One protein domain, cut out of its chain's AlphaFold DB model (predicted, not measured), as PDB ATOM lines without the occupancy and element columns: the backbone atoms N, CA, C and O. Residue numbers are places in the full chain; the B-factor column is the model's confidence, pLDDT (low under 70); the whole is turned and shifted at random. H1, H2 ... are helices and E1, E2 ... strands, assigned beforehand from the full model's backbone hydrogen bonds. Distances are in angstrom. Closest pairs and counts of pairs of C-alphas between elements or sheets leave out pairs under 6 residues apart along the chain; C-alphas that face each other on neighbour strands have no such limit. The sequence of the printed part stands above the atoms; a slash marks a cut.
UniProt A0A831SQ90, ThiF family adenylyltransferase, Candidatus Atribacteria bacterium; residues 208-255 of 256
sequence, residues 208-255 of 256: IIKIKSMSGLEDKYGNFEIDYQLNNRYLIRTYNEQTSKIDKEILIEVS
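This is residues 208 to 255 of the 256 residues of the protein "ThiF family adenylyltransferase" of Candidatus Atribacteria bacterium (UniProt A0A831SQ90). Picture one strongly twisted sheet of four strands, in which the long strands E2, E3 and E4 fold back and forth on each other and the short E1 is added beside E4. The stretch from E1 to E2 crosses from one edge of the sheet to the other and holds one short helix, H1, which only grazes the sheet. The printed part has 48 residues with one named helix and four named strands, in the order E1, H1, E2, E3, E4; the sheet runs E1, E4, E3, E2 and is mixed, and the class is mostly strand. The whole is compact, with a radius of gyration of the C-alphas of 10.6 A, and elongated, spanning 33 by 20 by 14 A.

Start with the longest strand, E4, residues 246 to 254: find C-alpha 246 at (-18.420, 39.025, 22.186) and go 22.5 A to C-alpha 254 at (1.739, 46.680, 15.929). E3 is residues 233 to 239, 19.6 A long, and E2 is residues 224 to 230, 17.0 A long. E1 is residues 208 to 211, 9.9 A long, beginning at C-alpha 208 at (-1.453, 37.508, 20.392). H1 is residues 217 to 221, 6.1 A long.

Look first at the inner strands E3 and E4, an antiparallel hairpin at 156 degrees, where N 236 and O 250 are 2.9 A apart, within hydrogen-bond range. E2 and E3 are also a hairpin, antiparallel at 162 degrees, with N 235 and O 228 at 2.8 A. E2, E3 and E4 form a meander, each strand the antiparallel neighbour of the one before. On the other side of E4 from E3 is the edge strand E1, parallel to E4 at 50 degrees, with N 209 and O 251 at 2.8 A. E1 and the other edge strand, E2, are apart. E1, H1 and E2 form a split strand-helix-strand unit, two strands of one sheet with a helix between them along the chain and with E4 and E3 between them in the sheet; its crossover is right-handed. H1 is on the sheet but only grazes it, with its residues 217 to 221; its closest C-alphas to E3 are those of Tyr 221 and Thr 238, 6.7 A apart. In H1 every O i to N i+4 pair is within hydrogen-bond range.

The two C-alphas farthest apart are those of Thr 243, in the short link of 6 residues from E3 to E4, and Ser 255, at 32.8 A. The links E1 to H1, H1 to E2 and E2 to E3 are tight, and there is no long link. The printed part has no cut. The mean pLDDT of the printed part is 88.5, and no printed residue is under 70.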
ATOM      1  N   ILE A 208      -2.306  36.364  20.727       91.69
ATOM      2  CA  ILE A 208      -1.453  37.508  20.392       91.69
ATOM      3  C   ILE A 208      -1.156  37.485  18.897       91.69
ATOM      4  O   ILE A 208      -0.697  36.471  18.367       91.69
ATOM      5  N   ILE A 209      -1.410  38.599  18.215       92.69
ATOM      6  CA  ILE A 209      -1.231  38.735  16.770       92.69
ATOM      7  C   ILE A 209      -0.341  39.936  16.492       92.69
ATOM      8  O   ILE A 209      -0.687  41.072  16.803       92.69
ATOM      9  N   LYS A 210       0.806  39.675  15.867       92.44
ATOM     10  CA  LYS A 210       1.743  40.715  15.447       92.44
ATOM     11  C   LYS A 210       1.425  41.150  14.024       92.44
ATOM     12  O   LYS A 210       1.373  40.311  13.124       92.44
ATOM     13  N   ILE A 211       1.223  42.446  13.817       92.38
ATOM     14  CA  ILE A 211       0.925  43.034  12.503       92.38
ATOM     15  C   ILE A 211       1.832  44.234  12.231       92.38
ATOM     16  O   ILE A 211       2.466  44.757  13.142       92.38
ATOM     17  N   LYS A 212       1.916  44.672  10.970       90.38
ATOM     18  CA  LYS A 212       2.685  45.873  10.588       90.38
ATOM     19  C   LYS A 212       1.875  47.167  10.683       90.38
ATOM     20  O   LYS A 212       2.446  48.233  10.838       90.38
ATOM     21  N   SER A 213       0.556  47.078  10.543       87.94
ATOM     22  CA  SER A 213      -0.357  48.221  10.525       87.94
ATOM     23  C   SER A 213      -1.750  47.761  10.936       87.94
ATOM     24  O   SER A 213      -2.119  46.627  10.641       87.94
ATOM     25  N   MET A 214      -2.518  48.650  11.566       85.44
ATOM     26  CA  MET A 214      -3.939  48.437  11.880       85.44
ATOM     27  C   MET A 214      -4.845  48.498  10.636       85.44
ATOM     28  O   MET A 214      -6.009  48.118  10.703       85.44
ATOM     29  N   SER A 215      -4.337  48.969   9.493       86.12
ATOM     30  CA  SER A 215      -5.094  49.027   8.235       86.12
ATOM     31  C   SER A 215      -5.487  47.631   7.735       86.12
ATOM     32  O   SER A 215      -4.624  46.757   7.646       86.12
ATOM     33  N   GLY A 216      -6.754  47.448   7.349       82.12
ATOM     34  CA  GLY A 216      -7.284  46.177   6.826       82.12
ATOM     35  C   GLY A 216      -7.631  45.149   7.908       82.12
ATOM     36  O   GLY A 216      -7.867  43.979   7.614       82.12
ATOM     37  N   LEU A 217      -7.641  45.554   9.182       85.88
ATOM     38  CA  LEU A 217      -8.007  44.655  10.272       85.88
ATOM     39  C   LEU A 217      -9.513  44.355  10.297       85.88
ATOM     40  O   LEU A 217      -9.905  43.234  10.623       85.88
ATOM     41  N   GLU A 218     -10.327  45.328   9.880       84.31
ATOM     42  CA  GLU A 218     -11.774  45.181   9.670       84.31
ATOM     43  C   GLU A 218     -12.077  44.134   8.589       84.31
ATOM     44  O   GLU A 218     -12.957  43.303   8.780       84.31
ATOM     45  N   ASP A 219     -11.274  44.058   7.519       84.69
ATOM     46  CA  ASP A 219     -11.433  43.029   6.477       84.69
ATOM     47  C   ASP A 219     -11.240  41.606   7.027       84.69
ATOM     48  O   ASP A 219     -11.779  40.634   6.499       84.69
ATOM     49  N   LYS A 220     -10.437  41.465   8.091       83.50
ATOM     50  CA  LYS A 220     -10.073  40.168   8.675       83.50
ATOM     51  C   LYS A 220     -10.965  39.755   9.842       83.50
ATOM     52  O   LYS A 220     -11.212  38.561  10.014       83.50
ATOM     53  N   TYR A 221     -11.376  40.705  10.678       83.12
ATOM     54  CA  TYR A 221     -12.115  40.433  11.916       83.12
ATOM     55  C   TYR A 221     -13.529  41.015  11.930       83.12
ATOM     56  O   TYR A 221     -14.236  40.825  12.918       83.12
ATOM     57  N   GLY A 222     -13.946  41.677  10.850       83.81
ATOM     58  CA  GLY A 222     -15.206  42.404  10.790       83.81
ATOM     59  C   GLY A 222     -15.214  43.581  11.761       83.81
ATOM     60  O   GLY A 222     -14.172  44.164  12.071       83.81
ATOM     61  N   ASN A 223     -16.399  43.901  12.279       85.06
ATOM     62  CA  ASN A 223     -16.559  44.932  13.297       85.06
ATOM     63  C   ASN A 223     -15.901  44.504  14.619       85.06
ATOM     64  O   ASN A 223     -16.224  43.456  15.191       85.06
ATOM     65  N   PHE A 224     -15.014  45.354  15.128       90.31
ATOM     66  CA  PHE A 224     -14.383  45.186  16.430       90.31
ATOM     67  C   PHE A 224     -14.367  46.499  17.209       90.31
ATOM     68  O   PHE A 224     -14.395  47.586  16.638       90.31
ATOM     69  N   GLU A 225     -14.268  46.384  18.526       92.38
ATOM     70  CA  GLU A 225     -14.041  47.513  19.423       92.38
ATOM     71  C   GLU A 225     -12.669  47.384  20.074       92.38
ATOM     72  O   GLU A 225     -12.227  46.282  20.408       92.38
ATOM     73  N   ILE A 226     -11.987  48.513  20.261       93.12
ATOM     74  CA  ILE A 226     -10.751  48.572  21.042       93.12
ATOM     75  C   ILE A 226     -11.150  48.777  22.502       93.12
ATOM     76  O   ILE A 226     -11.613  49.849  22.877       93.12
ATOM     77  N   ASP A 227     -10.960  47.742  23.312       92.81
ATOM     78  CA  ASP A 227     -11.275  47.753  24.742       92.81
ATOM     79  C   ASP A 227     -10.142  48.419  25.537       92.81
ATOM     80  O   ASP A 227     -10.380  49.239  26.420       92.81
ATOM     81  N   TYR A 228      -8.889  48.129  25.162       94.88
ATOM     82  CA  TYR A 228      -7.708  48.771  25.737       94.88
ATOM     83  C   TYR A 228      -6.644  49.051  24.682       94.88
ATOM     84  O   TYR A 228      -6.404  48.248  23.782       94.88
ATOM     85  N   GLN A 229      -5.936  50.164  24.858       95.19
ATOM     86  CA  GLN A 229      -4.756  50.521  24.077       95.19
ATOM     87  C   GLN A 229      -3.626  50.937  25.018       95.19
ATOM     88  O   GLN A 229      -3.841  51.723  25.941       95.19
ATOM     89  N   LEU A 230      -2.420  50.419  24.786       95.75
ATOM     90  CA  LEU A 230      -1.205  50.835  25.484       95.75
ATOM     91  C   LEU A 230      -0.015  50.743  24.530       95.75
ATOM     92  O   LEU A 230       0.331  49.659  24.062       95.75
ATOM     93  N   ASN A 231       0.635  51.876  24.255       94.31
ATOM     94  CA  ASN A 231       1.718  51.968  23.273       94.31
ATOM     95  C   ASN A 231       1.287  51.402  21.904       94.31
ATOM     96  O   ASN A 231       0.370  51.921  21.272       94.31
ATOM     97  N   ASN A 232       1.947  50.337  21.447       93.06
ATOM     98  CA  ASN A 232       1.662  49.622  20.206       93.06
ATOM     99  C   ASN A 232       0.807  48.356  20.409       93.06
ATOM    100  O   ASN A 232       0.676  47.564  19.474       93.06
ATOM    101  N   ARG A 233       0.253  48.147  21.610       95.88
ATOM    102  CA  ARG A 233      -0.625  47.024  21.947       95.88
ATOM    103  C   ARG A 233      -2.087  47.467  21.989       95.88
ATOM    104  O   ARG A 233      -2.409  48.487  22.597       95.88
ATOM    105  N   TYR A 234      -2.963  46.664  21.393       95.50
ATOM    106  CA  TYR A 234      -4.405  46.897  21.323       95.50
ATOM    107  C   TYR A 234      -5.133  45.614  21.712       95.50
ATOM    108  O   TYR A 234      -4.969  44.592  21.048       95.50
ATOM    109  N   LEU A 235      -5.935  45.646  22.772       95.19
ATOM    110  CA  LEU A 235      -6.873  44.571  23.067       95.19
ATOM    111  C   LEU A 235      -8.187  44.885  22.369       95.19
ATOM    112  O   LEU A 235      -8.857  45.857  22.720       95.19
ATOM    113  N   ILE A 236      -8.536  44.065  21.385       93.94
ATOM    114  CA  ILE A 236      -9.776  44.213  20.632       93.94
ATOM    115  C   ILE A 236     -10.787  43.139  21.015       93.94
ATOM    116  O   ILE A 236     -10.420  42.002  21.332       93.94
ATOM    117  N   ARG A 237     -12.066  43.497  20.928       91.62
ATOM    118  CA  ARG A 237     -13.203  42.586  21.042       91.62
ATOM    119  C   ARG A 237     -13.913  42.499  19.705       91.62
ATOM    120  O   ARG A 237     -14.339  43.515  19.166       91.62
ATOM    121  N   THR A 238     -14.036  41.287  19.180       89.00
ATOM    122  CA  THR A 238     -14.839  41.011  17.985       89.00
ATOM    123  C   THR A 238     -16.227  40.554  18.401       89.00
ATOM    124  O   THR A 238     -16.396  39.920  19.449       89.00
ATOM    125  N   TYR A 239     -17.224  40.839  17.571       84.69
ATOM    126  CA  TYR A 239     -18.615  40.507  17.854       84.69
ATOM    127  C   TYR A 239     -19.155  39.505  16.845       84.69
ATOM    128  O   TYR A 239     -18.871  39.571  15.653       84.69
ATOM    129  N   ASN A 240     -19.961  38.562  17.326       82.19
ATOM    130  CA  ASN A 240     -20.700  37.669  16.451       82.19
ATOM    131  C   ASN A 240     -21.863  38.439  15.804       82.19
ATOM    132  O   ASN A 240     -22.762  38.902  16.507       82.19
ATOM    133  N   GLU A 241     -21.871  38.522  14.473       76.19
ATOM    134  CA  GLU A 241     -22.830  39.329  13.700       76.19
ATOM    135  C   GLU A 241     -24.303  38.967  13.955       76.19
ATOM    136  O   GLU A 241     -25.170  39.833  13.908       76.19
ATOM    137  N   GLN A 242     -24.604  37.705  14.274       78.50
ATOM    138  CA  GLN A 242     -25.982  37.242  14.483       78.50
ATOM    139  C   GLN A 242     -26.493  37.485  15.906       78.50
ATOM    140  O   GLN A 242     -27.696  37.612  16.121       78.50
ATOM    141  N   THR A 243     -25.600  37.507  16.897       81.56
ATOM    142  CA  THR A 243     -25.984  37.544  18.321       81.56
ATOM    143  C   THR A 243     -25.579  38.830  19.030       81.56
ATOM    144  O   THR A 243     -26.001  39.036  20.167       81.56
ATOM    145  N   SER A 244     -24.753  39.672  18.396       75.75
ATOM    146  CA  SER A 244     -24.120  40.856  18.999       75.75
ATOM    147  C   SER A 244     -23.360  40.559  20.303       75.75
ATOM    148  O   SER A 244     -23.088  41.456  21.095       75.75
ATOM    149  N   LYS A 245     -23.015  39.290  20.558       80.19
ATOM    150  CA  LYS A 245     -22.202  38.878  21.709       80.19
ATOM    151  C   LYS A 245     -20.727  38.894  21.335       80.19
ATOM    152  O   LYS A 245     -20.383  38.639  20.181       80.19
ATOM    153  N   ILE A 246     -19.874  39.139  22.331       79.06
ATOM    154  CA  ILE A 246     -18.420  39.025  22.186       79.06
ATOM    155  C   ILE A 246     -18.092  37.613  21.689       79.06
ATOM    156  O   ILE A 246     -18.456  36.624  22.331       79.06
ATOM    157  N   ASP A 247     -17.419  37.531  20.545       82.00
ATOM    158  CA  ASP A 247     -16.912  36.283  19.978       82.00
ATOM    159  C   ASP A 247     -15.508  35.994  20.521       82.00
ATOM    160  O   ASP A 247     -15.258  34.937  21.112       82.00
ATOM    161  N   LYS A 248     -14.581  36.949  20.356       84.69
ATOM    162  CA  LYS A 248     -13.175  36.791  20.747       84.69
ATOM    163  C   LYS A 248     -12.585  38.076  21.307       84.69
ATOM    164  O   LYS A 248     -12.894  39.173  20.857       84.69
ATOM    165  N   GLU A 249     -11.661  37.892  22.242       91.38
ATOM    166  CA  GLU A 249     -10.708  38.913  22.666       91.38
ATOM    167  C   GLU A 249      -9.352  38.598  22.023       91.38
ATOM    168  O   GLU A 249      -8.864  37.463  22.105       91.38
ATOM    169  N   ILE A 250      -8.757  39.580  21.346       93.00
ATOM    170  CA  ILE A 250      -7.500  39.418  20.605       93.00
ATOM    171  C   ILE A 250      -6.554  40.548  20.991       93.00
ATOM    172  O   ILE A 250      -6.917  41.720  20.919       93.00
ATOM    173  N   LEU A 251      -5.325  40.194  21.365       94.94
ATOM    174  CA  LEU A 251      -4.261  41.164  21.572       94.94
ATOM    175  C   LEU A 251      -3.517  41.375  20.256       94.94
ATOM    176  O   LEU A 251      -2.929  40.444  19.707       94.94
ATOM    177  N   ILE A 252      -3.508  42.606  19.772       94.75
ATOM    178  CA  ILE A 252      -2.773  43.020  18.586       94.75
ATOM    179  C   ILE A 252      -1.540  43.795  19.015       94.75
ATOM    180  O   ILE A 252      -1.645  44.773  19.749       94.75
ATOM    181  N   GLU A 253      -0.380  43.392  18.510       94.62
ATOM    182  CA  GLU A 253       0.861  44.147  18.647       94.62
ATOM    183  C   GLU A 253       1.276  44.688  17.280       94.62
ATOM    184  O   GLU A 253       1.570  43.933  16.347       94.62
ATOM    185  N   VAL A 254       1.298  46.011  17.152       92.25
ATOM    186  CA  VAL A 254       1.739  46.680  15.929       92.25
ATOM    187  C   VAL A 254       3.255  46.823  15.979       92.25
ATOM    188  O   VAL A 254       3.820  47.422  16.895       92.25
ATOM    189  N   SER A 255       3.927  46.231  15.004       86.75
ATOM    190  CA  SER A 255       5.375  46.335  14.840       86.75
ATOM    191  C   SER A 255       5.733  47.794  14.554       86.75
ATOM    192  O   SER A 255       5.036  48.438  13.770       86.75
TER     193      SER A 255